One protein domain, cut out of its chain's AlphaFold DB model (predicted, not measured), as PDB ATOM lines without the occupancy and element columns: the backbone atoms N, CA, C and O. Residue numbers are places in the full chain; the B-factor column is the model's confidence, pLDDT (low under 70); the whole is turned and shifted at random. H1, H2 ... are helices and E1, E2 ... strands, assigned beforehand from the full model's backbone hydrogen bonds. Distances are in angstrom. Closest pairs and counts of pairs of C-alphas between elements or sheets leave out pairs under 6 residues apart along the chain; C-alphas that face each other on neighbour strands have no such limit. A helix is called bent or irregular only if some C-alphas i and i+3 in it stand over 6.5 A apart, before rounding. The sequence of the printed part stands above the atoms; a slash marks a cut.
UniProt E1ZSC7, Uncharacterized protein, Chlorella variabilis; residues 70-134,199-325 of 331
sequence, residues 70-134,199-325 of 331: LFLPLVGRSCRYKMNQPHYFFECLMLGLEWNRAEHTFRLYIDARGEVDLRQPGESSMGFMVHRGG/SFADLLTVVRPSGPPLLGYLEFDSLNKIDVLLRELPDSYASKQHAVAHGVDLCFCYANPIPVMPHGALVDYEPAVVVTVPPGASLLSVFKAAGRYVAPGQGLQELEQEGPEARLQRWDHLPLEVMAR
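This is residues 70 to 134 and 199 to 325 of the 331 residues of an uncharacterized protein of Chlorella variabilis (UniProt E1ZSC7). A strongly twisted sheet of five strands, with E1, E2 and E3 as its long strands, is partly face to face with a smaller sheet of four, their strands crossed, in a sandwich. H1, H2 and H3 are on one face of the smaller sheet; H4 is over the larger sheet on the face opposite H3, and H5 and H6 follow it along the chain as a tail; residues 305 to 310, of which 308 to 310 belong to H5, stand free. The printed part has 192 residues with six named helices and nine named strands, in the order E1 E2 E3 E4 E5 E6 H1 H2 E7 E8 H3 E9 H4 H5 H6; the class is mixed. Both sheets, E6 E3 E2 E1 E9 and E5 E4 E7 E8, are antiparallel. The whole is compact, with a radius of gyration of the C-alphas of 16.9 A and spans of 53 by 42 by 31 A.

E1, residues 70 to 81, begins at C-alpha 70 (6.498, 31.032, 17.746), is 29.2 A long and bends by 65 degrees at residue 75. E2, 91 to 100, is 26.2 A long, and E3, 105 to 113, 25.5 A; E6 is 217 to 221 and E9 292 to 294. The other sheet has E5, 203 to 207, E4, 125 to 130, E7, 248 to 253, and E8, 272 to 277. The helices are H1, 223 to 232, H2, 238 to 246, H3, 283 to 290, H4, 298 to 305, H5, 308 to 313, and H6, 320 to 323, ending at C-alpha 323 (-14.718, 9.015, 24.038). H1 is irregular: C-alphas 224 and 227 are 7.4 A apart.

E1, E2 and E3 form a meander, each strand the antiparallel neighbour of the one before; N 72 and O 97 are 2.8 A apart, N 107 and O 98 2.8 A. In the sandwich, two sheets face to face, the strands stand at 64 degrees; the closest C-alphas of E1 and E8 are those of Cys 79 and Ala 272, 5.0 A. In the smaller sheet N 127 and O 251 of E4 and E7 are 2.9 A apart. H3 runs across E1 at a height over the larger sheet of 8.8 A, and H4 along E2 at 10.2 A. H1 and H3 only just touch, with 3 pairs of C-alphas within 8 A, the closest Asn 224 and Leu 283, 6.4 A. H5 and H6 are not on either sheet. O i to N i+4 pairs are within hydrogen-bond range throughout H2, H3, H4 and H5, and in 4 of 6 in H1; H6 is too short for one.

The C-alphas of Ser 236 and Glu 309, the two farthest apart, are 52.9 A apart. Residues 135 to 198 are not printed; C-alphas 134 and 199 are 14.0 A apart across the cut. The links E3 to E4 and E7 to E8 are long. Mean pLDDT of the printed part is 83.1, with 25 residues under 70, among them 115 to 119 and 258 to 267.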
ATOM      1  N   LEU A  70       6.193  32.145  18.642       92.25
ATOM      2  CA  LEU A  70       6.498  31.032  17.746       92.25
ATOM      3  C   LEU A  70       5.643  29.836  18.141       92.25
ATOM      4  O   LEU A  70       5.709  29.402  19.284       92.25
ATOM      5  N   PHE A  71       4.869  29.290  17.211       94.69
ATOM      6  CA  PHE A  71       4.016  28.130  17.451       94.69
ATOM      7  C   PHE A  71       4.532  26.909  16.695       94.69
ATOM      8  O   PHE A  71       4.670  26.936  15.471       94.69
ATOM      9  N   LEU A  72       4.782  25.826  17.425       96.31
ATOM     10  CA  LEU A  72       5.172  24.524  16.904       96.31
ATOM     11  C   LEU A  72       3.978  23.559  17.012       96.31
ATOM     12  O   LEU A  72       3.622  23.184  18.131       96.31
ATOM     13  N   PRO A  73       3.354  23.136  15.898       95.62
ATOM     14  CA  PRO A  73       2.285  22.139  15.937       95.62
ATOM     15  C   PRO A  73       2.831  20.761  16.344       95.62
ATOM     16  O   PRO A  73       3.872  20.329  15.852       95.62
ATOM     17  N   LEU A  74       2.111  20.045  17.215       95.25
ATOM     18  CA  LEU A  74       2.545  18.755  17.782       95.25
ATOM     19  C   LEU A  74       1.634  17.586  17.367       95.25
ATOM     20  O   LEU A  74       1.360  16.675  18.145       95.25
ATOM     21  N   VAL A  75       1.173  17.597  16.115       89.19
ATOM     22  CA  VAL A  75       0.225  16.606  15.580       89.19
ATOM     23  C   VAL A  75       0.729  15.171  15.791       89.19
ATOM     24  O   VAL A  75       1.867  14.836  15.458       89.19
ATOM     25  N   GLY A  76      -0.138  14.315  16.340       86.56
ATOM     26  CA  GLY A  76       0.149  12.896  16.572       86.56
ATOM     27  C   GLY A  76       1.072  12.608  17.759       86.56
ATOM     28  O   GLY A  76       1.517  11.473  17.923       86.56
ATOM     29  N   ARG A  77       1.390  13.611  18.589       91.25
ATOM     30  CA  ARG A  77       2.203  13.431  19.795       91.25
ATOM     31  C   ARG A  77       1.300  13.256  21.013       91.25
ATOM     32  O   ARG A  77       0.424  14.076  21.274       91.25
ATOM     33  N   SER A  78       1.543  12.203  21.788       90.56
ATOM     34  CA  SER A  78       0.688  11.828  22.916       90.56
ATOM     35  C   SER A  78       1.486  11.265  24.087       90.56
ATOM     36  O   SER A  78       2.348  10.412  23.887       90.56
ATOM     37  N   CYS A  79       1.147  11.681  25.303       87.88
ATOM     38  CA  CYS A  79       1.597  11.082  26.555       87.88
ATOM     39  C   CYS A  79       0.558  10.047  27.010       87.88
ATOM     40  O   CYS A  79      -0.597  10.396  27.267       87.88
ATOM     41  N   ARG A  80       0.951   8.770  27.085       85.94
ATOM     42  CA  ARG A  80       0.032   7.637  27.301       85.94
ATOM     43  C   ARG A  80       0.225   6.997  28.660       85.94
ATOM     44  O   ARG A  80       1.348   6.883  29.141       85.94
ATOM     45  N   TYR A  81      -0.860   6.550  29.276       83.50
ATOM     46  CA  TYR A  81      -0.781   5.793  30.520       83.50
ATOM     47  C   TYR A  81      -0.269   4.373  30.267       83.50
ATOM     48  O   TYR A  81      -0.745   3.667  29.380       83.50
ATOM     49  N   LYS A  82       0.719   3.929  31.046       75.81
ATOM     50  CA  LYS A  82       1.396   2.643  30.819       75.81
ATOM     51  C   LYS A  82       0.527   1.442  31.153       75.81
ATOM     52  O   LYS A  82       0.678   0.390  30.540       75.81
ATOM     53  N   MET A  83      -0.368   1.579  32.130       76.56
ATOM     54  CA  MET A  83      -1.220   0.479  32.594       76.56
ATOM     55  C   MET A  83      -2.610   0.525  31.948       76.56
ATOM     56  O   MET A  83      -3.605   0.246  32.615       76.56
ATOM     57  N   ASN A  84      -2.691   0.915  30.671       69.06
ATOM     58  CA  ASN A  84      -3.947   0.960  29.924       69.06
ATOM     59  C   ASN A  84      -4.658  -0.403  29.975       69.06
ATOM     60  O   ASN A  84      -4.115  -1.418  29.542       69.06
ATOM     61  N   GLN A  85      -5.888  -0.415  30.488       70.19
ATOM     62  CA  GLN A  85      -6.795  -1.563  30.452       70.19
ATOM     63  C   GLN A  85      -7.990  -1.235  29.543       70.19
ATOM     64  O   GLN A  85      -8.321  -0.061  29.376       70.19
ATOM     65  N   PRO A  86      -8.708  -2.233  28.995       68.50
ATOM     66  CA  PRO A  86      -9.843  -1.991  28.093       68.50
ATOM     67  C   PRO A  86     -10.940  -1.072  28.660       68.50
ATOM     68  O   PRO A  86     -11.637  -0.405  27.905       68.50
ATOM     69  N   HIS A  87     -11.089  -1.017  29.986       70.00
ATOM     70  CA  HIS A  87     -12.077  -0.177  30.676       70.00
ATOM     71  C   HIS A  87     -11.460   1.022  31.410       70.00
ATOM     72  O   HIS A  87     -12.180   1.767  32.078       70.00
ATOM     73  N   TYR A  88     -10.138   1.181  31.313       72.81
ATOM     74  CA  TYR A  88      -9.346   2.129  32.084       72.81
ATOM     75  C   TYR A  88      -8.218   2.677  31.211       72.81
ATOM     76  O   TYR A  88      -7.177   2.043  31.038       72.81
ATOM     77  N   PHE A  89      -8.452   3.847  30.627       73.75
ATOM     78  CA  PHE A  89      -7.565   4.434  29.635       73.75
ATOM     79  C   PHE A  89      -7.332   5.908  29.941       73.75
ATOM     80  O   PHE A  89      -8.272   6.629  30.286       73.75
ATOM     81  N   PHE A  90      -6.086   6.348  29.787       83.31
ATOM     82  CA  PHE A  90      -5.738   7.758  29.832       83.31
ATOM     83  C   PHE A  90      -4.742   8.088  28.726       83.31
ATOM     84  O   PHE A  90      -3.710   7.425  28.563       83.31
ATOM     85  N   GLU A  91      -5.011   9.190  28.035       86.94
ATOM     86  CA  GLU A  91      -4.081   9.790  27.091       86.94
ATOM     87  C   GLU A  91      -4.182  11.316  27.124       86.94
ATOM     88  O   GLU A  91      -5.253  11.897  27.298       86.94
ATOM     89  N   CYS A  92      -3.029  11.959  26.965       89.75
ATOM     90  CA  CYS A  92      -2.893  13.397  26.818       89.75
ATOM     91  C   CYS A  92      -2.243  13.684  25.465       89.75
ATOM     92  O   CYS A  92      -1.072  13.365  25.251       89.75
ATOM     93  N   LEU A  93      -3.012  14.253  24.543       91.56
ATOM     94  CA  LEU A  93      -2.528  14.741  23.260       91.56
ATOM     95  C   LEU A  93      -1.862  16.094  23.458       91.56
ATOM     96  O   LEU A  93      -2.411  16.975  24.117       91.56
ATOM     97  N   MET A  94      -0.700  16.278  22.844       93.94
ATOM     98  CA  MET A  94      -0.088  17.595  22.729       93.94
ATOM     99  C   MET A  94      -0.526  18.205  21.406       93.94
ATOM    100  O   MET A  94      -0.383  17.595  20.352       93.94
ATOM    101  N   LEU A  95      -1.077  19.408  21.465       94.75
ATOM    102  CA  LEU A  95      -1.660  20.076  20.304       94.75
ATOM    103  C   LEU A  95      -0.645  21.018  19.658       94.75
ATOM    104  O   LEU A  95      -0.504  21.075  18.436       94.75
ATOM    105  N   GLY A  96       0.118  21.717  20.494       96.50
ATOM    106  CA  GLY A  96       1.165  22.620  20.057       96.50
ATOM    107  C   GLY A  96       1.976  23.163  21.222       96.50
ATOM    108  O   GLY A  96       1.526  23.141  22.367       96.50
ATOM    109  N   LEU A  97       3.169  23.654  20.921       97.06
ATOM    110  CA  LEU A  97       4.015  24.391  21.851       97.06
ATOM    111  C   LEU A  97       4.167  25.815  21.322       97.06
ATOM    112  O   LEU A  97       4.667  26.006  20.219       97.06
ATOM    113  N   GLU A  98       3.739  26.808  22.089       95.81
ATOM    114  CA  GLU A  98       3.952  28.226  21.802       95.81
ATOM    115  C   GLU A  98       5.115  28.750  22.641       95.81
ATOM    116  O   GLU A  98       5.209  28.464  23.831       95.81
ATOM    117  N   TRP A  99       5.997  29.540  22.041       94.75
ATOM    118  CA  TRP A  99       6.989  30.328  22.755       94.75
ATOM    119  C   TRP A  99       6.631  31.807  22.662       94.75
ATOM    120  O   TRP A  99       6.801  32.438  21.614       94.75
ATOM    121  N   ASN A 100       6.174  32.369  23.781       91.56
ATOM    122  CA  ASN A 100       5.999  33.804  23.923       91.56
ATOM    123  C   ASN A 100       7.366  34.450  24.180       91.56
ATOM    124  O   ASN A 100       7.935  34.354  25.271       91.56
ATOM    125  N   ARG A 101       7.914  35.114  23.157       86.56
ATOM    126  CA  ARG A 101       9.244  35.733  23.232       86.56
ATOM    127  C   ARG A 101       9.296  36.902  24.217       86.56
ATOM    128  O   ARG A 101      10.320  37.055  24.872       86.56
ATOM    129  N   ALA A 102       8.216  37.678  24.332       86.31
ATOM    130  CA  ALA A 102       8.158  38.858  25.194       86.31
ATOM    131  C   ALA A 102       8.162  38.482  26.684       86.31
ATOM    132  O   ALA A 102       8.830  39.121  27.491       86.31
ATOM    133  N   GLU A 103       7.445  37.415  27.036       88.81
ATOM    134  CA  GLU A 103       7.366  36.907  28.412       88.81
ATOM    135  C   GLU A 103       8.471  35.887  28.731       88.81
ATOM    136  O   GLU A 103       8.687  35.553  29.891       88.81
ATOM    137  N   HIS A 104       9.189  35.397  27.714       88.62
ATOM    138  CA  HIS A 104      10.123  34.271  27.811       88.62
ATOM    139  C   HIS A 104       9.497  32.978  28.368       88.62
ATOM    140  O   HIS A 104      10.203  32.135  28.929       88.62
ATOM    141  N   THR A 105       8.195  32.796  28.151       92.19
ATOM    142  CA  THR A 105       7.403  31.653  28.615       92.19
ATOM    143  C   THR A 105       7.062  30.718  27.459       92.19
ATOM    144  O   THR A 105       6.851  31.141  26.319       92.19
ATOM    145  N   PHE A 106       7.004  29.421  27.744       94.75
ATOM    146  CA  PHE A 106       6.524  28.410  26.806       94.75
ATOM    147  C   PHE A 106       5.148  27.917  27.240       94.75
ATOM    148  O   PHE A 106       4.980  27.543  28.395       94.75
ATOM    149  N   ARG A 107       4.179  27.863  26.327       95.25
ATOM    150  CA  ARG A 107       2.837  27.322  26.568       95.25
ATOM    151  C   ARG A 107       2.663  26.023  25.800       95.25
ATOM    152  O   ARG A 107       2.688  26.023  24.573       95.25
ATOM    153  N   LEU A 108       2.497  24.913  26.507       95.62
ATOM    154  CA  LEU A 108       2.167  23.625  25.904       95.62
ATOM    155  C   LEU A 108       0.651  23.436  25.929       95.62
ATOM    156  O   LEU A 108       0.074  23.257  27.003       95.62
ATOM    157  N   TYR A 109       0.026  23.454  24.756       94.44
ATOM    158  CA  TYR A 109      -1.394  23.163  24.590       94.44
ATOM    159  C   TYR A 109      -1.625  21.662  24.584       94.44
ATOM    160  O   TYR A 109      -0.957  20.922  23.854       94.44
ATOM    161  N   ILE A 110      -2.595  21.218  25.374       92.25
ATOM    162  CA  ILE A 110      -2.892  19.806  25.572       92.25
ATOM    163  C   ILE A 110      -4.395  19.543  25.530       92.25
ATOM    164  O   ILE A 110      -5.200  20.371  25.951       92.25
ATOM    165  N   ASP A 111      -4.765  18.354  25.070       88.62
ATOM    166  CA  ASP A 111      -6.102  17.796  25.248       88.62
ATOM    167  C   ASP A 111      -5.954  16.451  25.957       88.62
ATOM    168  O   ASP A 111      -5.275  15.557  25.459       88.62
ATOM    169  N   ALA A 112      -6.559  16.302  27.133       86.56
ATOM    170  CA  ALA A 112      -6.494  15.068  27.911       86.56
ATOM    171  C   ALA A 112      -7.881  14.422  28.028       86.56
ATOM    172  O   ALA A 112      -8.897  15.106  28.206       86.56
ATOM    173  N   ARG A 113      -7.923  13.089  27.931       83.31
ATOM    174  CA  ARG A 113      -9.134  12.263  28.068       83.31
ATOM    175  C   ARG A 113      -8.844  11.051  28.957       83.31
ATOM    176  O   ARG A 113      -7.744  10.497  28.921       83.31
ATOM    177  N   GLY A 114      -9.836  10.643  29.750       77.50
ATOM    178  CA  GLY A 114      -9.725   9.546  30.718       77.50
ATOM    179  C   GLY A 114     -10.709   9.675  31.888       77.50
ATOM    180  O   GLY A 114     -11.734  10.343  31.769       77.50
ATOM    181  N   GLU A 115     -10.417   9.009  33.009       64.12
ATOM    182  CA  GLU A 115     -11.193   9.084  34.265       64.12
ATOM    183  C   GLU A 115     -11.221  10.498  34.888       64.12
ATOM    184  O   GLU A 115     -10.390  11.349  34.576       64.12
ATOM    185  N   VAL A 116     -12.175  10.719  35.806       55.38
ATOM    186  CA  VAL A 116     -12.474  12.008  36.477       55.38
ATOM    187  C   VAL A 116     -11.249  12.601  37.185       55.38
ATOM    188  O   VAL A 116     -11.069  13.816  37.242       55.38
ATOM    189  N   ASP A 117     -10.369  11.734  37.672       55.38
ATOM    190  CA  ASP A 117      -9.108  12.105  38.286       55.38
ATOM    191  C   ASP A 117      -8.035  12.313  37.210       55.38
ATOM    192  O   ASP A 117      -7.153  11.488  36.975       55.38
ATOM    193  N   LEU A 118      -8.069  13.471  36.560       57.28
ATOM    194  CA  LEU A 118      -6.934  14.006  35.802       57.28
ATOM    195  C   LEU A 118      -5.914  14.575  36.813       57.28
ATOM    196  O   LEU A 118      -5.689  15.779  36.881       57.28
ATOM    197  N   ARG A 119      -5.357  13.663  37.628       63.84
ATOM    198  CA  ARG A 119      -4.912  13.773  39.042       63.84
ATOM    199  C   ARG A 119      -4.119  14.984  39.519       63.84
ATOM    200  O   ARG A 119      -4.095  15.159  40.729       63.84
ATOM    201  N   GLN A 120      -3.498  15.780  38.651       76.94
ATOM    202  CA  GLN A 120      -2.914  17.100  38.937       76.94
ATOM    203  C   GLN A 120      -2.101  17.532  37.705       76.94
ATOM    204  O   GLN A 120      -0.925  17.192  37.592       76.94
ATOM    205  N   PRO A 121      -2.662  18.310  36.761       81.56
ATOM    206  CA  PRO A 121      -1.895  18.773  35.604       81.56
ATOM    207  C   PRO A 121      -0.673  19.613  36.018       81.56
ATOM    208  O   PRO A 121       0.335  19.616  35.316       81.56
ATOM    209  N   GLY A 122      -0.724  20.255  37.192       83.06
ATOM    210  CA  GLY A 122       0.413  20.959  37.794       83.06
ATOM    211  C   GLY A 122       1.594  20.056  38.183       83.06
ATOM    212  O   GLY A 122       2.715  20.540  38.285       83.06
ATOM    213  N   GLU A 123       1.389  18.744  38.333       86.31
ATOM    214  CA  GLU A 123       2.473  17.774  38.533       86.31
ATOM    215  C   GLU A 123       3.140  17.344  37.225       86.31
ATOM    216  O   GLU A 123       4.105  16.579  37.260       86.31
ATOM    217  N   SER A 124       2.674  17.826  36.071       89.19
ATOM    218  CA  SER A 124       3.340  17.562  34.796       89.19
ATOM    219  C   SER A 124       4.772  18.093  34.801       89.19
ATOM    220  O   SER A 124       5.202  18.855  35.674       89.19
ATOM    221  N   SER A 125       5.554  17.684  33.814       90.88
ATOM    222  CA  SER A 125       6.895  18.226  33.634       90.88
ATOM    223  C   SER A 125       7.383  18.059  32.208       90.88
ATOM    224  O   SER A 125       6.946  17.169  31.477       90.88
ATOM    225  N   MET A 126       8.312  18.928  31.835       91.19
ATOM    226  CA  MET A 126       9.135  18.774  30.648       91.19
ATOM    227  C   MET A 126      10.579  18.525  31.045       91.19
ATOM    228  O   MET A 126      11.015  18.913  32.122       91.19
ATOM    229  N   GLY A 127      11.333  17.861  30.189       89.44
ATOM    230  CA  GLY A 127      12.731  17.585  30.451       89.44
ATOM    231  C   GLY A 127      13.497  17.366  29.168       89.44
ATOM    232  O   GLY A 127      12.917  17.009  28.147       89.44
ATOM    233  N   PHE A 128      14.803  17.591  29.229       89.62
ATOM    234  CA  PHE A 128      15.687  17.306  28.108       89.62
ATOM    235  C   PHE A 128      16.385  15.984  28.340       89.62
ATOM    236  O   PHE A 128      17.033  15.788  29.366       89.62
ATOM    237  N   MET A 129      16.260  15.088  27.378       88.25
ATOM    238  CA  MET A 129      16.943  13.809  27.365       88.25
ATOM    239  C   MET A 129      17.972  13.816  26.252       88.25
ATOM    240  O   MET A 129      17.750  14.401  25.200       88.25
ATOM    241  N   VAL A 130      19.100  13.156  26.455       87.38
ATOM    242  CA  VAL A 130      20.048  12.943  25.360       87.38
ATOM    243  C   VAL A 130      19.383  12.118  24.262       87.38
ATOM    244  O   VAL A 130      18.847  11.038  24.535       87.38
ATOM    245  N   HIS A 131      19.438  12.627  23.028       80.62
ATOM    246  CA  HIS A 131      18.896  11.930  21.877       80.62
ATOM    247  C   HIS A 131      19.659  10.623  21.720       80.62
ATOM    248  O   HIS A 131      20.873  10.586  21.495       80.62
ATOM    249  N   ARG A 132      18.936   9.518  21.859       68.88
ATOM    250  CA  ARG A 132      19.468   8.212  21.508       68.88
ATOM    251  C   ARG A 132      19.427   8.185  19.997       68.88
ATOM    252  O   ARG A 132      18.378   7.868  19.444       68.88
ATOM    253  N   GLY A 133      20.529   8.569  19.346       61.16
ATOM    254  CA  GLY A 133      20.692   8.346  17.909       61.16
ATOM    255  C   GLY A 133      20.106   6.973  17.578       61.16
ATOM    256  O   GLY A 133      20.346   6.037  18.346       61.16
ATOM    257  N   GLY A 134      19.219   6.925  16.575       60.66
ATOM    258  CA  GLY A 134      18.242   5.845  16.392       60.66
ATOM    259  C   GLY A 134      18.808   4.465  16.712       60.66
ATOM    260  O   GLY A 134      19.970   4.204  16.400       60.66
ATOM    261  N   SER A 199      16.754   3.146  29.046       44.22
ATOM    262  CA  SER A 199      17.360   3.720  30.232       44.22
ATOM    263  C   SER A 199      17.214   5.238  30.280       44.22
ATOM    264  O   SER A 199      17.991   5.857  30.958       44.22
ATOM    265  N   PHE A 200      16.297   5.890  29.563       51.31
ATOM    266  CA  PHE A 200      16.145   7.344  29.641       51.31
ATOM    267  C   PHE A 200      17.448   8.200  29.529       51.31
ATOM    268  O   PHE A 200      17.427   9.344  29.960       51.31
ATOM    269  N   ALA A 201      18.514   7.811  28.794       51.22
ATOM    270  CA  ALA A 201      19.846   7.465  29.368       51.22
ATOM    271  C   ALA A 201      20.520   8.585  30.160       51.22
ATOM    272  O   ALA A 201      21.432   8.296  30.912       51.22
ATOM    273  N   ASP A 202      20.090   9.830  30.015       67.00
ATOM    274  CA  ASP A 202      20.739  10.983  30.601       67.00
ATOM    275  C   ASP A 202      19.750  12.150  30.578       67.00
ATOM    276  O   ASP A 202      19.764  12.999  29.684       67.00
ATOM    277  N   LEU A 203      18.814  12.150  31.523       74.44
ATOM    278  CA  LEU A 203      17.960  13.308  31.752       74.44
ATOM    279  C   LEU A 203      18.848  14.475  32.199       74.44
ATOM    280  O   LEU A 203      19.447  14.432  33.271       74.44
ATOM    281  N   LEU A 204      18.946  15.505  31.366       79.25
ATOM    282  CA  LEU A 204      19.819  16.656  31.591       79.25
ATOM    283  C   LEU A 204      19.179  17.674  32.532       79.25
ATOM    284  O   LEU A 204      19.860  18.294  33.343       79.25
ATOM    285  N   THR A 205      17.868  17.874  32.407       83.19
ATOM    286  CA  THR A 205      17.124  18.815  33.245       83.19
ATOM    287  C   THR A 205      15.636  18.495  33.243       83.19
ATOM    288  O   THR A 205      15.125  17.903  32.290       83.19
ATOM    289  N   VAL A 206      14.957  18.907  34.313       84.62
ATOM    290  CA  VAL A 206      13.506  18.822  34.484       84.62
ATOM    291  C   VAL A 206      12.976  20.211  34.794       84.62
ATOM    292  O   VAL A 206      13.444  20.885  35.710       84.62
ATOM    293  N   VAL A 207      11.962  20.609  34.043       87.12
ATOM    294  CA  VAL A 207      11.239  21.867  34.155       87.12
ATOM    295  C   VAL A 207       9.795  21.554  34.527       87.12
ATOM    296  O   VAL A 207       9.152  20.676  33.946       87.12
ATOM    297  N   ARG A 208       9.281  22.260  35.529       89.44
ATOM    298  CA  ARG A 208       7.895  22.145  35.989       89.44
ATOM    299  C   ARG A 208       7.046  23.276  35.422       89.44
ATOM    300  O   ARG A 208       7.616  24.313  35.082       89.44
ATOM    301  N   PRO A 209       5.718  23.091  35.350       88.62
ATOM    302  CA  PRO A 209       4.830  24.179  35.021       88.62
ATOM    303  C   PRO A 209       5.031  25.370  35.964       88.62
ATOM    304  O   PRO A 209       5.161  25.194  37.179       88.62
ATOM    305  N   SER A 210       5.065  26.574  35.409       86.88
ATOM    306  CA  SER A 210       5.041  27.835  36.140       86.88
ATOM    307  C   SER A 210       3.584  28.241  36.364       86.88
ATOM    308  O   SER A 210       2.852  28.512  35.419       86.88
ATOM    309  N   GLY A 211       3.150  28.289  37.624       81.75
ATOM    310  CA  GLY A 211       1.789  28.706  37.973       81.75
ATOM    311  C   GLY A 211       0.735  27.589  37.906       81.75
ATOM    312  O   GLY A 211       1.067  26.412  37.736       81.75
ATOM    313  N   PRO A 212      -0.546  27.929  38.143       75.38
ATOM    314  CA  PRO A 212      -1.633  26.961  38.114       75.38
ATOM    315  C   PRO A 212      -1.899  26.484  36.678       75.38
ATOM    316  O   PRO A 212      -1.771  27.273  35.742       75.38
ATOM    317  N   PRO A 213      -2.310  25.219  36.481       75.25
ATOM    318  CA  PRO A 213      -2.727  24.759  35.168       75.25
ATOM    319  C   PRO A 213      -3.955  25.549  34.710       75.25
ATOM    320  O   PRO A 213      -4.900  25.741  35.478       75.25
ATOM    321  N   LEU A 214      -3.935  25.990  33.457       72.31
ATOM    322  CA  LEU A 214      -5.059  26.672  32.831       72.31
ATOM    323  C   LEU A 214      -5.756  25.708  31.878       72.31
ATOM    324  O   LEU A 214      -5.192  24.699  31.446       72.31
ATOM    325  N   LEU A 215      -7.029  25.975  31.602       69.06
ATOM    326  CA  LEU A 215      -7.838  25.077  30.794       69.06
ATOM    327  C   LEU A 215      -7.206  24.930  29.400       69.06
ATOM    328  O   LEU A 215      -7.113  25.893  28.646       69.06
ATOM    329  N   GLY A 216      -6.737  23.721  29.085       79.38
ATOM    330  CA  GLY A 216      -6.144  23.390  27.789       79.38
ATOM    331  C   GLY A 216      -4.650  23.689  27.626       79.38
ATOM    332  O   GLY A 216      -4.119  23.385  26.557       79.38
ATOM    333  N   TYR A 217      -3.940  24.236  28.627       87.94
ATOM    334  CA  TYR A 217      -2.486  24.429  28.519       87.94
ATOM    335  C   TYR A 217      -1.713  24.508  29.846       87.94
ATOM    336  O   TYR A 217      -2.262  24.724  30.927       87.94
ATOM    337  N   LEU A 218      -0.393  24.344  29.738       89.75
ATOM    338  CA  LEU A 218       0.585  24.480  30.819       89.75
ATOM    339  C   LEU A 218       1.674  25.483  30.418       89.75
ATOM    340  O   LEU A 218       2.157  25.431  29.286       89.75
ATOM    341  N   GLU A 219       2.086  26.358  31.335       91.38
ATOM    342  CA  GLU A 219       3.183  27.314  31.109       91.38
ATOM    343  C   GLU A 219       4.494  26.789  31.691       91.38
ATOM    344  O   GLU A 219       4.474  26.157  32.737       91.38
ATOM    345  N   PHE A 220       5.626  27.030  31.033       90.19
ATOM    346  CA  PHE A 220       6.946  26.592  31.476       90.19
ATOM    347  C   PHE A 220       7.988  27.677  31.239       90.19
ATOM    348  O   PHE A 220       8.133  28.196  30.128       90.19
ATOM    349  N   ASP A 221       8.804  27.910  32.258       85.44
ATOM    350  CA  ASP A 221       9.946  28.807  32.174       85.44
ATOM    351  C   ASP A 221      11.219  28.029  31.834       85.44
ATOM    352  O   ASP A 221      11.399  26.880  32.225       85.44
ATOM    353  N   SER A 222      12.188  28.678  31.189       84.69
ATOM    354  CA  SER A 222      13.564  28.161  31.048       84.69
ATOM    355  C   SER A 222      13.810  26.998  30.070       84.69
ATOM    356  O   SER A 222      14.932  26.487  30.045       84.69
ATOM    357  N   LEU A 223      12.867  26.610  29.200       86.00
ATOM    358  CA  LEU A 223      13.161  25.603  28.156       86.00
ATOM    359  C   LEU A 223      14.259  26.056  27.177       86.00
ATOM    360  O   LEU A 223      14.974  25.238  26.606       86.00
ATOM    361  N   ASN A 224      14.453  27.364  27.018       84.38
ATOM    362  CA  ASN A 224      15.504  27.946  26.185       84.38
ATOM    363  C   ASN A 224      16.923  27.834  26.782       84.38
ATOM    364  O   ASN A 224      17.885  28.220  26.121       84.38
ATOM    365  N   LYS A 225      17.087  27.346  28.021       85.00
ATOM    366  CA  LYS A 225      18.386  27.326  28.720       85.00
ATOM    367  C   LYS A 225      19.209  26.057  28.500       85.00
ATOM    368  O   LYS A 225      20.293  25.946  29.069       85.00
ATOM    369  N   ILE A 226      18.746  25.112  27.679       85.69
ATOM    370  CA  ILE A 226      19.458  23.842  27.467       85.69
ATOM    371  C   ILE A 226      20.890  24.041  26.945       85.69
ATOM    372  O   ILE A 226      21.814  23.395  27.433       85.69
ATOM    373  N   ASP A 227      21.114  25.016  26.060       84.69
ATOM    374  CA  ASP A 227      22.447  25.329  25.522       84.69
ATOM    375  C   ASP A 227      23.397  25.903  26.582       84.69
ATOM    376  O   ASP A 227      24.619  25.784  26.484       84.69
ATOM    377  N   VAL A 228      22.851  26.580  27.595       86.19
ATOM    378  CA  VAL A 228      23.628  27.072  28.741       86.19
ATOM    379  C   VAL A 228      24.023  25.887  29.616       86.19
ATOM    380  O   VAL A 228      25.210  25.699  29.868       86.19
ATOM    381  N   LEU A 229      23.055  25.034  29.969       84.31
ATOM    382  CA  LEU A 229      23.291  23.821  30.757       84.31
ATOM    383  C   LEU A 229      24.344  22.912  30.113       84.31
ATOM    384  O   LEU A 229      25.292  22.499  30.774       84.31
ATOM    385  N   LEU A 230      24.226  22.640  28.810       85.56
ATOM    386  CA  LEU A 230      25.190  21.808  28.090       85.56
ATOM    387  C   LEU A 230      26.601  22.404  28.103       85.56
ATOM    388  O   LEU A 230      27.571  21.657  28.216       85.56
ATOM    389  N   ARG A 231      26.744  23.732  28.011       88.12
ATOM    390  CA  ARG A 231      28.055  24.397  28.088       88.12
ATOM    391  C   ARG A 231      28.677  24.306  29.476       88.12
ATOM    392  O   ARG A 231      29.889  24.134  29.563       88.12
ATOM    393  N   GLU A 232      27.864  24.410  30.522       88.69
ATOM    394  CA  GLU A 232      28.310  24.379  31.919       88.69
ATOM    395  C   GLU A 232      28.684  22.975  32.408       88.69
ATOM    396  O   GLU A 232      29.529  22.838  33.296       88.69
ATOM    397  N   LEU A 233      28.107  21.920  31.825       85.12
ATOM    398  CA  LEU A 233      28.479  20.543  32.150       85.12
ATOM    399  C   LEU A 233      29.963  20.273  31.813       85.12
ATOM    400  O   LEU A 233      30.432  20.693  30.752       85.12
ATOM    401  N   PRO A 234      30.725  19.540  32.650       88.38
ATOM    402  CA  PRO A 234      32.102  19.166  32.325       88.38
ATOM    403  C   PRO A 234      32.187  18.281  31.073       88.38
ATOM    404  O   PRO A 234      31.354  17.399  30.875       88.38
ATOM    405  N   ASP A 235      33.238  18.437  30.263       87.38
ATOM    406  CA  ASP A 235      33.441  17.632  29.040       87.38
ATOM    407  C   ASP A 235      33.634  16.134  29.313       87.38
ATOM    408  O   ASP A 235      33.493  15.315  28.408       87.38
ATOM    409  N   SER A 236      33.927  15.755  30.559       82.56
ATOM    410  CA  SER A 236      34.019  14.360  30.994       82.56
ATOM    411  C   SER A 236      32.659  13.678  31.178       82.56
ATOM    412  O   SER A 236      32.622  12.465  31.371       82.56
ATOM    413  N   TYR A 237      31.548  14.422  31.170       81.12
ATOM    414  CA  TYR A 237      30.213  13.844  31.323       81.12
ATOM    415  C   TYR A 237      29.786  13.157  30.025       81.12
ATOM    416  O   TYR A 237      29.631  13.810  28.991       81.12
ATOM    417  N   ALA A 238      29.526  11.850  30.099       79.38
ATOM    418  CA  ALA A 238      29.055  11.056  28.963       79.38
ATOM    419  C   ALA A 238      27.788  11.664  28.335       79.38
ATOM    420  O   ALA A 238      27.722  11.832  27.120       79.38
ATOM    421  N   SER A 239      26.844  12.112  29.165       81.94
ATOM    422  CA  SER A 239      25.607  12.786  28.763       81.94
ATOM    423  C   SER A 239      25.852  14.003  27.865       81.94
ATOM    424  O   SER A 239      25.175  14.190  26.857       81.94
ATOM    425  N   LYS A 240      26.857  14.828  28.202       88.25
ATOM    426  CA  LYS A 240      27.235  16.002  27.406       88.25
ATOM    427  C   LYS A 240      27.829  15.573  26.070       88.25
ATOM    428  O   LYS A 240      27.433  16.096  25.033       88.25
ATOM    429  N   GLN A 241      28.754  14.614  26.085       86.12
ATOM    430  CA  GLN A 241      29.381  14.107  24.863       86.12
ATOM    431  C   GLN A 241      28.340  13.518  23.903       86.12
ATOM    432  O   GLN A 241      28.362  13.816  22.711       86.12
ATOM    433  N   HIS A 242      27.381  12.751  24.424       85.75
ATOM    434  CA  HIS A 242      26.297  12.199  23.624       85.75
ATOM    435  C   HIS A 242      25.311  13.268  23.142       85.75
ATOM    436  O   HIS A 242      24.911  13.216  21.983       85.75
ATOM    437  N   ALA A 243      24.968  14.266  23.965       88.94
ATOM    438  CA  ALA A 243      24.152  15.398  23.526       88.94
ATOM    439  C   ALA A 243      24.812  16.159  22.365       88.94
ATOM    440  O   ALA A 243      24.155  16.509  21.390       88.94
ATOM    441  N   VAL A 244      26.130  16.368  22.433       89.12
ATOM    442  CA  VAL A 244      26.904  17.005  21.357       89.12
ATOM    443  C   VAL A 244      26.965  16.124  20.108       89.12
ATOM    444  O   VAL A 244      26.947  16.649  19.002       89.12
ATOM    445  N   ALA A 245      27.026  14.800  20.256       87.88
ATOM    446  CA  ALA A 245      27.115  13.879  19.125       87.88
ATOM    447  C   ALA A 245      25.764  13.607  18.441       87.88
ATOM    448  O   ALA A 245      25.721  13.394  17.229       87.88
ATOM    449  N   HIS A 246      24.668  13.586  19.203       87.75
ATOM    450  CA  HIS A 246      23.372  13.077  18.740       87.75
ATOM    451  C   HIS A 246      22.214  14.064  18.894       87.75
ATOM    452  O   HIS A 246      21.187  13.882  18.249       87.75
ATOM    453  N   GLY A 247      22.379  15.124  19.683       91.12
ATOM    454  CA  GLY A 247      21.324  16.076  20.005       91.12
ATOM    455  C   GLY A 247      20.605  15.727  21.305       91.12
ATOM    456  O   GLY A 247      21.027  14.855  22.070       91.12
ATOM    457  N   VAL A 248      19.505  16.423  21.565       92.00
ATOM    458  CA  VAL A 248      18.664  16.227  22.752       92.00
ATOM    459  C   VAL A 248      17.191  16.202  22.366       92.00
ATOM    460  O   VAL A 248      16.759  16.942  21.493       92.00
ATOM    461  N   ASP A 249      16.405  15.377  23.037       91.62
ATOM    462  CA  ASP A 249      14.955  15.341  22.923       91.62
ATOM    463  C   ASP A 249      14.333  16.166  24.052       91.62
ATOM    464  O   ASP A 249      14.628  15.953  25.229       91.62
ATOM    465  N   LEU A 250      13.457  17.106  23.700       93.31
ATOM    466  CA  LEU A 250      12.531  17.717  24.645       93.31
ATOM    467  C   LEU A 250      11.364  16.749  24.840       93.31
ATOM    468  O   LEU A 250      10.618  16.465  23.903       93.31
ATOM    469  N   CYS A 251      11.200  16.261  26.059       92.56
ATOM    470  CA  CYS A 251      10.173  15.303  26.437       92.56
ATOM    471  C   CYS A 251       9.171  15.940  27.398       92.56
ATOM    472  O   CYS A 251       9.542  16.767  28.228       92.56
ATOM    473  N   PHE A 252       7.917  15.510  27.320       92.25
ATOM    474  CA  PHE A 252       6.833  15.902  28.212       92.25
ATOM    475  C   PHE A 252       6.233  14.673  28.891       92.25
ATOM    476  O   PHE A 252       6.022  13.645  28.253       92.25
ATOM    477  N   CYS A 253       5.930  14.782  30.182       89.69
ATOM    478  CA  CYS A 253       5.186  13.774  30.926       89.69
ATOM    479  C   CYS A 253       4.019  14.454  31.642       89.69
ATOM    480  O   CYS A 253       4.219  15.349  32.471       89.69
ATOM    481  N   TYR A 254       2.800  14.049  31.295       89.00
ATOM    482  CA  TYR A 254       1.578  14.604  31.862       89.00
ATOM    483  C   TYR A 254       1.355  14.098  33.289       89.00
ATOM    484  O   TYR A 254       1.551  12.915  33.539       89.00
ATOM    485  N   ALA A 255       0.935  14.982  34.200       85.75
ATOM    486  CA  ALA A 255       0.610  14.685  35.602       85.75
ATOM    487  C   ALA A 255       1.645  13.787  36.306       85.75
ATOM    488  O   ALA A 255       1.294  12.944  37.122       85.75
ATOM    489  N   ASN A 256       2.917  13.934  35.931       83.56
ATOM    490  CA  ASN A 256       4.021  13.185  36.494       83.56
ATOM    491  C   ASN A 256       5.310  14.015  36.444       83.56
ATOM    492  O   ASN A 256       5.620  14.642  35.419       83.56
ATOM    493  N   PRO A 257       6.142  13.939  37.498       77.31
ATOM    494  CA  PRO A 257       7.566  14.192  37.351       77.31
ATOM    495  C   PRO A 257       8.120  13.299  36.243       77.31
ATOM    496  O   PRO A 257       7.955  12.085  36.314       77.31
ATOM    497  N   ILE A 258       8.835  13.855  35.266       69.56
ATOM    498  CA  ILE A 258       9.809  13.104  34.488       69.56
ATOM    499  C   ILE A 258      10.852  12.722  35.530       69.56
ATOM    500  O   ILE A 258      11.502  13.598  36.110       69.56
ATOM    501  N   PRO A 259      10.926  11.440  35.887       59.50
ATOM    502  CA  PRO A 259      11.674  11.046  37.051       59.50
ATOM    503  C   PRO A 259      13.164  11.132  36.715       59.50
ATOM    504  O   PRO A 259      13.609  10.707  35.649       59.50
ATOM    505  N   VAL A 260      13.941  11.667  37.652       50.84
ATOM    506  CA  VAL A 260      15.404  11.575  37.674       50.84
ATOM    507  C   VAL A 260      15.751  10.089  37.886       50.84
ATOM    508  O   VAL A 260      15.918   9.664  39.023       50.84
ATOM    509  N   MET A 261      15.696   9.229  36.858       51.22
ATOM    510  CA  MET A 261      15.728   7.766  37.066       51.22
ATOM    511  C   MET A 261      17.060   7.089  36.807       51.22
ATOM    512  O   MET A 261      17.702   7.315  35.786       51.22
ATOM    513  N   PRO A 262      17.295   6.055  37.631       43.72
ATOM    514  CA  PRO A 262      17.702   4.754  37.123       43.72
ATOM    515  C   PRO A 262      16.765   3.581  37.515       43.72
ATOM    516  O   PRO A 262      17.121   2.437  37.253       43.72
ATOM    517  N   HIS A 263      15.585   3.778  38.133       42.94
ATOM    518  CA  HIS A 263      14.876   2.664  38.820       42.94
ATOM    519  C   HIS A 263      13.410   2.385  38.442       42.94
ATOM    520  O   HIS A 263      12.651   1.960  39.302       42.94
ATOM    521  N   GLY A 264      13.010   2.573  37.181       48.09
ATOM    522  CA  GLY A 264      11.928   1.831  36.497       48.09
ATOM    523  C   GLY A 264      10.521   1.658  37.116       48.09
ATOM    524  O   GLY A 264       9.699   1.024  36.465       48.09
ATOM    525  N   ALA A 265      10.194   2.172  38.304       47.62
ATOM    526  CA  ALA A 265       9.110   1.587  39.106       47.62
ATOM    527  C   ALA A 265       7.910   2.499  39.422       47.62
ATOM    528  O   ALA A 265       6.941   1.995  39.976       47.62
ATOM    529  N   LEU A 266       7.924   3.802  39.104       57.25
ATOM    530  CA  LEU A 266       6.908   4.738  39.638       57.25
ATOM    531  C   LEU A 266       6.406   5.800  38.644       57.25
ATOM    532  O   LEU A 266       6.061   6.903  39.046       57.25
ATOM    533  N   VAL A 267       6.393   5.509  37.342       66.12
ATOM    534  CA  VAL A 267       5.793   6.426  36.356       66.12
ATOM    535  C   VAL A 267       4.577   5.805  35.704       66.12
ATOM    536  O   VAL A 267       4.696   4.862  34.923       66.12
ATOM    537  N   ASP A 268       3.436   6.414  35.996       74.88
ATOM    538  CA  ASP A 268       2.128   6.108  35.423       74.88
ATOM    539  C   ASP A 268       2.073   6.371  33.911       74.88
ATOM    540  O   ASP A 268       1.399   5.654  33.172       74.88
ATOM    541  N   TYR A 269       2.837   7.356  33.435       76.38
ATOM    542  CA  TYR A 269       2.816   7.820  32.050       76.38
ATOM    543  C   TYR A 269       4.113   7.520  31.306       76.38
ATOM    544  O   TYR A 269       5.215   7.598  31.856       76.38
ATOM    545  N   GLU A 270       3.977   7.168  30.032       82.88
ATOM    546  CA  GLU A 270       5.056   7.157  29.057       82.88
ATOM    547  C   GLU A 270       5.322   8.594  28.586       82.88
ATOM    548  O   GLU A 270       4.424   9.212  28.004       82.88
ATOM    549  N   PRO A 271       6.529   9.144  28.837       86.88
ATOM    550  CA  PRO A 271       6.879  10.473  28.368       86.88
ATOM    551  C   PRO A 271       6.848  10.538  26.847       86.88
ATOM    552  O   PRO A 271       7.330   9.639  26.157       86.88
ATOM    553  N   ALA A 272       6.322  11.633  26.331       89.19
ATOM    554  CA  ALA A 272       6.213  11.874  24.913       89.19
ATOM    555  C   ALA A 272       7.326  12.813  24.448       89.19
ATOM    556  O   ALA A 272       7.559  13.860  25.053       89.19
ATOM    557  N   VAL A 273       7.993  12.461  23.351       91.12
ATOM    558  CA  VAL A 273       8.943  13.366  22.698       91.12
ATOM    559  C   VAL A 273       8.152  14.491  22.035       91.12
ATOM    560  O   VAL A 273       7.408  14.251  21.080       91.12
ATOM    561  N   VAL A 274       8.318  15.706  22.555       93.69
ATOM    562  CA  VAL A 274       7.760  16.946  22.006       93.69
ATOM    563  C   VAL A 274       8.502  17.278  20.723       93.69
ATOM    564  O   VAL A 274       7.902  17.377  19.655       93.69
ATOM    565  N   VAL A 275       9.828  17.401  20.817       93.94
ATOM    566  CA  VAL A 275      10.675  17.693  19.667       93.94
ATOM    567  C   VAL A 275      12.122  17.276  19.899       93.94
ATOM    568  O   VAL A 275      12.601  17.283  21.029       93.94
ATOM    569  N   THR A 276      12.823  16.946  18.819       93.00
ATOM    570  CA  THR A 276      14.261  16.658  18.827       93.00
ATOM    571  C   THR A 276      15.036  17.905  18.416       93.00
ATOM    572  O   THR A 276      14.768  18.493  17.368       93.00
ATOM    573  N   VAL A 277      16.012  18.297  19.230       92.50
ATOM    574  CA  VAL A 277      16.974  19.366  18.956       92.50
ATOM    575  C   VAL A 277      18.270  18.731  18.435       92.50
ATOM    576  O   VAL A 277      18.938  18.020  19.190       92.50
ATOM    577  N   PRO A 278      18.638  18.951  17.159       91.44
ATOM    578  CA  PRO A 278      19.851  18.377  16.579       91.44
ATOM    579  C   PRO A 278      21.152  18.820  17.277       91.44
ATOM    580  O   PRO A 278      21.179  19.863  17.934       91.44
ATOM    581  N   PRO A 279      22.265  18.088  17.076       90.88
ATOM    582  CA  PRO A 279      23.600  18.521  17.487       90.88
ATOM    583  C   PRO A 279      23.917  19.973  17.109       90.88
ATOM    584  O   PRO A 279      23.855  20.345  15.937       90.88
ATOM    585  N   GLY A 280      24.274  20.794  18.100       86.19
ATOM    586  CA  GLY A 280      24.651  22.199  17.898       86.19
ATOM    587  C   GLY A 280      23.505  23.139  17.500       86.19
ATOM    588  O   GLY A 280      23.744  24.331  17.313       86.19
ATOM    589  N   ALA A 281      22.278  22.629  17.378       89.44
ATOM    590  CA  ALA A 281      21.082  23.425  17.159       89.44
ATOM    591  C   ALA A 281      20.502  23.912  18.497       89.44
ATOM    592  O   ALA A 281      20.780  23.351  19.552       89.44
ATOM    593  N   SER A 282      19.657  24.942  18.438       89.31
ATOM    594  CA  SER A 282      18.900  25.440  19.595       89.31
ATOM    595  C   SER A 282      17.418  25.119  19.442       89.31
ATOM    596  O   SER A 282      16.924  24.942  18.324       89.31
ATOM    597  N   LEU A 283      16.660  25.144  20.541       89.81
ATOM    598  CA  LEU A 283      15.202  25.020  20.464       89.81
ATOM    599  C   LEU A 283      14.594  26.098  19.542       89.81
ATOM    600  O   LEU A 283      13.708  25.796  18.752       89.81
ATOM    601  N   LEU A 284      15.138  27.323  19.542       89.19
ATOM    602  CA  LEU A 284      14.720  28.386  18.617       89.19
ATOM    603  C   LEU A 284      14.847  27.968  17.148       89.19
ATOM    604  O   LEU A 284      13.943  28.217  16.354       89.19
ATOM    605  N   SER A 285      15.961  27.338  16.772       89.19
ATOM    606  CA  SER A 285      16.167  26.900  15.386       89.19
ATOM    607  C   SER A 285      15.153  25.842  14.951       89.19
ATOM    608  O   SER A 285      14.711  25.856  13.806       89.19
ATOM    609  N   VAL A 286      14.708  24.991  15.879       90.88
ATOM    610  CA  VAL A 286      13.645  24.012  15.639       90.88
ATOM    611  C   VAL A 286      12.308  24.711  15.380       90.88
ATOM    612  O   VAL A 286      11.627  24.382  14.412       90.88
ATOM    613  N   PHE A 287      11.959  25.722  16.182       91.38
ATOM    614  CA  PHE A 287      10.770  26.544  15.941       91.38
ATOM    615  C   PHE A 287      10.821  27.263  14.592       91.38
ATOM    616  O   PHE A 287       9.822  27.283  13.884       91.38
ATOM    617  N   LYS A 288      11.972  27.821  14.207       87.94
ATOM    618  CA  LYS A 288      12.122  28.476  12.898       87.94
ATOM    619  C   LYS A 288      12.006  27.490  11.730       87.94
ATOM    620  O   LYS A 288      11.562  27.879  10.659       87.94
ATOM    621  N   ALA A 289      12.410  26.235  11.925       88.81
ATOM    622  CA  ALA A 289      12.381  25.216  10.878       88.81
ATOM    623  C   ALA A 289      11.011  24.539  10.708       88.81
ATOM    624  O   ALA A 289      10.648  24.184   9.590       88.81
ATOM    625  N   ALA A 290      10.280  24.313  11.804       92.44
ATOM    626  CA  ALA A 290       9.055  23.503  11.811       92.44
ATOM    627  C   ALA A 290       7.817  24.226  12.364       92.44
ATOM    628  O   ALA A 290       6.709  23.694  12.299       92.44
ATOM    629  N   GLY A 291       7.998  25.406  12.951       91.94
ATOM    630  CA  GLY A 291       6.923  26.229  13.484       91.94
ATOM    631  C   GLY A 291       6.499  27.337  12.528       91.94
ATOM    632  O   GLY A 291       6.890  27.388  11.363       91.94
ATOM    633  N   ARG A 292       5.678  28.242  13.053       91.94
ATOM    634  CA  ARG A 292       5.231  29.469  12.386       91.94
ATOM    635  C   ARG A 292       5.147  30.612  13.386       91.94
ATOM    636  O   ARG A 292       4.966  30.376  14.583       91.94
ATOM    637  N   TYR A 293       5.248  31.838  12.893       89.75
ATOM    638  CA  TYR A 293       4.984  33.029  13.690       89.75
ATOM    639  C   TYR A 293       3.472  33.213  13.864       89.75
ATOM    640  O   TYR A 293       2.697  33.020  12.927       89.75
ATOM    641  N   VAL A 294       3.053  33.543  15.081       89.62
ATOM    642  CA  VAL A 294       1.655  33.802  15.448       89.62
ATOM    643  C   VAL A 294       1.582  34.975  16.425       89.62
ATOM    644  O   VAL A 294       2.565  35.303  17.093       89.62
ATOM    645  N   ALA A 295       0.419  35.612  16.548       89.06
ATOM    646  CA  ALA A 295       0.186  36.514  17.672       89.06
ATOM    647  C   ALA A 295       0.156  35.711  18.996       89.06
ATOM    648  O   ALA A 295      -0.287  34.561  18.993       89.06
ATOM    649  N   PRO A 296       0.596  36.268  20.138       89.06
ATOM    650  CA  PRO A 296       0.566  35.559  21.416       89.06
ATOM    651  C   PRO A 296      -0.847  35.098  21.760       89.06
ATOM    652  O   PRO A 296      -1.792  35.885  21.691       89.06
ATOM    653  N   GLY A 297      -0.999  33.825  22.126       88.12
ATOM    654  CA  GLY A 297      -2.302  33.239  22.432       88.12
ATOM    655  C   GLY A 297      -3.181  32.945  21.212       88.12
ATOM    656  O   GLY A 297      -4.244  32.349  21.377       88.12
ATOM    657  N   GLN A 298      -2.758  33.282  19.989       89.94
ATOM    658  CA  GLN A 298      -3.482  32.900  18.773       89.94
ATOM    659  C   GLN A 298      -3.582  31.377  18.644       89.94
ATOM    660  O   GLN A 298      -4.615  30.881  18.208       89.94
ATOM    661  N   GLY A 299      -2.561  30.627  19.081       87.75
ATOM    662  CA  GLY A 299      -2.624  29.164  19.108       87.75
ATOM    663  C   GLY A 299      -3.808  28.652  19.933       87.75
ATOM    664  O   GLY A 299      -4.534  27.772  19.483       87.75
ATOM    665  N   LEU A 300      -4.066  29.258  21.098       89.44
ATOM    666  CA  LEU A 300      -5.240  28.932  21.911       89.44
ATOM    667  C   LEU A 300      -6.541  29.295  21.191       89.44
ATOM    668  O   LEU A 300      -7.447  28.474  21.134       89.44
ATOM    669  N   GLN A 301      -6.617  30.494  20.607       90.69
ATOM    670  CA  GLN A 301      -7.814  30.954  19.896       90.69
ATOM    671  C   GLN A 301      -8.169  30.046  18.715       90.69
ATOM    672  O   GLN A 301      -9.337  29.720  18.523       90.69
ATOM    673  N   GLU A 302      -7.179  29.612  17.936       90.56
ATOM    674  CA  GLU A 302      -7.391  28.686  16.823       90.56
ATOM    675  C   GLU A 302      -7.937  27.340  17.323       90.56
ATOM    676  O   GLU A 302      -8.909  26.833  16.770       90.56
ATOM    677  N   LEU A 303      -7.386  26.807  18.419       88.56
ATOM    678  CA  LEU A 303      -7.867  25.581  19.069       88.56
ATOM    679  C   LEU A 303      -9.286  25.737  19.654       88.56
ATOM    680  O   LEU A 303     -10.107  24.814  19.604       88.56
ATOM    681  N   GLU A 304      -9.603  26.908  20.200       88.06
ATOM    682  CA  GLU A 304     -10.929  27.252  20.724       88.06
ATOM    683  C   GLU A 304     -11.984  27.393  19.617       88.06
ATOM    684  O   GLU A 304     -13.151  27.061  19.836       88.06
ATOM    685  N   GLN A 305     -11.569  27.831  18.429       91.25
ATOM    686  CA  GLN A 305     -12.421  27.967  17.246       91.25
ATOM    687  C   GLN A 305     -12.638  26.651  16.500       91.25
ATOM    688  O   GLN A 305     -13.529  26.572  15.651       91.25
ATOM    689  N   GLU A 306     -11.865  25.607  16.806       87.94
ATOM    690  CA  GLU A 306     -12.106  24.294  16.225       87.94
ATOM    691  C   GLU A 306     -13.512  23.794  16.547       87.94
ATOM    692  O   GLU A 306     -13.931  23.717  17.708       87.94
ATOM    693  N   GLY A 307     -14.229  23.405  15.493       88.06
ATOM    694  CA  GLY A 307     -15.548  22.814  15.621       88.06
ATOM    695  C   GLY A 307     -15.524  21.514  16.440       88.06
ATOM    696  O   GLY A 307     -14.497  20.829  16.514       88.06
ATOM    697  N   PRO A 308     -16.668  21.122  17.025       85.94
ATOM    698  CA  PRO A 308     -16.770  19.914  17.844       85.94
ATOM    699  C   PRO A 308     -16.361  18.647  17.080       85.94
ATOM    700  O   PRO A 308     -15.754  17.755  17.663       85.94
ATOM    701  N   GLU A 309     -16.632  18.586  15.773       87.75
ATOM    702  CA  GLU A 309     -16.236  17.465  14.912       87.75
ATOM    703  C   GLU A 309     -14.713  17.314  14.817       87.75
ATOM    704  O   GLU A 309     -14.200  16.219  15.025       87.75
ATOM    705  N   ALA A 310     -13.980  18.410  14.590       88.75
ATOM    706  CA  ALA A 310     -12.518  18.391  14.518       88.75
ATOM    707  C   ALA A 310     -11.894  17.968  15.857       88.75
ATOM    708  O   ALA A 310     -10.967  17.158  15.891       88.75
ATOM    709  N   ARG A 311     -12.453  18.449  16.976       87.44
ATOM    710  CA  ARG A 311     -12.023  18.030  18.317       87.44
ATOM    711  C   ARG A 311     -12.268  16.550  18.569       87.44
ATOM    712  O   ARG A 311     -11.409  15.899  19.151       87.44
ATOM    713  N   LEU A 312     -13.418  16.019  18.148       85.69
ATOM    714  CA  LEU A 312     -13.730  14.591  18.267       85.69
ATOM    715  C   LEU A 312     -12.812  13.739  17.390       85.69
ATOM    716  O   LEU A 312     -12.353  12.693  17.838       85.69
ATOM    717  N   GLN A 313     -12.497  14.206  16.181       89.88
ATOM    718  CA  GLN A 313     -11.657  13.482  15.230       89.88
ATOM    719  C   GLN A 313     -10.233  13.236  15.753       89.88
ATOM    720  O   GLN A 313      -9.640  12.216  15.431       89.88
ATOM    721  N   ARG A 314      -9.693  14.105  16.617       88.19
ATOM    722  CA  ARG A 314      -8.379  13.893  17.268       88.19
ATOM    723  C   ARG A 314      -8.301  12.632  18.124       88.19
ATOM    724  O   ARG A 314      -7.207  12.189  18.460       88.19
ATOM    725  N   TRP A 315      -9.458  12.126  18.529       88.69
ATOM    726  CA  TRP A 315      -9.617  10.992  19.424       88.69
ATOM    727  C   TRP A 315     -10.246   9.791  18.715       88.69
ATOM    728  O   TRP A 315     -10.691   8.869  19.389       88.69
ATOM    729  N   ASP A 316     -10.299   9.790  17.378       88.88
ATOM    730  CA  ASP A 316     -10.916   8.721  16.582       88.88
ATOM    731  C   ASP A 316     -10.250   7.346  16.774       88.88
ATOM    732  O   ASP A 316     -10.877   6.308  16.554       88.88
ATOM    733  N   HIS A 317      -9.002   7.329  17.248       83.75
ATOM    734  CA  HIS A 317      -8.260   6.125  17.604       83.75
ATOM    735  C   HIS A 317      -8.653   5.534  18.963       83.75
ATOM    736  O   HIS A 317      -8.207   4.431  19.291       83.75
ATOM    737  N   LEU A 318      -9.448   6.243  19.770       82.81
ATOM    738  CA  LEU A 318      -9.893   5.763  21.073       82.81
ATOM    739  C   LEU A 318     -11.187   4.946  20.993       82.81
ATOM    740  O   LEU A 318     -12.054   5.223  20.166       82.81
ATOM    741  N   PRO A 319     -11.373   3.967  21.899       81.81
ATOM    742  CA  PRO A 319     -12.651   3.277  22.033       81.81
ATOM    743  C   PRO A 319     -13.794   4.256  22.335       81.81
ATOM    744  O   PRO A 319     -13.627   5.205  23.110       81.81
ATOM    745  N   LEU A 320     -14.981   3.992  21.779       82.38
ATOM    746  CA  LEU A 320     -16.171   4.833  21.963       82.38
ATOM    747  C   LEU A 320     -16.534   5.010  23.443       82.38
ATOM    748  O   LEU A 320     -16.999   6.072  23.847       82.38
ATOM    749  N   GLU A 321     -16.287   3.994  24.271       78.75
ATOM    750  CA  GLU A 321     -16.537   4.018  25.713       78.75
ATOM    751  C   GLU A 321     -15.628   5.003  26.453       78.75
ATOM    752  O   GLU A 321     -16.004   5.507  27.510       78.75
ATOM    753  N   VAL A 322     -14.433   5.268  25.916       76.69
ATOM    754  CA  VAL A 322     -13.498   6.272  26.439       76.69
ATOM    755  C   VAL A 322     -13.887   7.650  25.916       76.69
ATOM    756  O   VAL A 322     -13.938   8.596  26.696       76.69
ATOM    757  N   MET A 323     -14.242   7.759  24.632       77.75
ATOM    758  CA  MET A 323     -14.718   9.015  24.038       77.75
ATOM    759  C   MET A 323     -16.014   9.533  24.678       77.75
ATOM    760  O   MET A 323     -16.204  10.742  24.790       77.75
ATOM    761  N   ALA A 324     -16.901   8.633  25.115       75.25
ATOM    762  CA  ALA A 324     -18.153   8.980  25.786       75.25
ATOM    763  C   ALA A 324     -17.944   9.575  27.191       75.25
ATOM    764  O   ALA A 324     -18.851  10.211  27.731       75.25
ATOM    765  N   ARG A 325     -16.763   9.385  27.794       71.25
ATOM    766  CA  ARG A 325     -16.410   9.988  29.083       71.25
ATOM    767  C   ARG A 325     -15.960  11.425  28.831       71.25
ATOM    768  O   ARG A 325     -14.862  11.670  28.338       71.25
TER     769      ARG A 325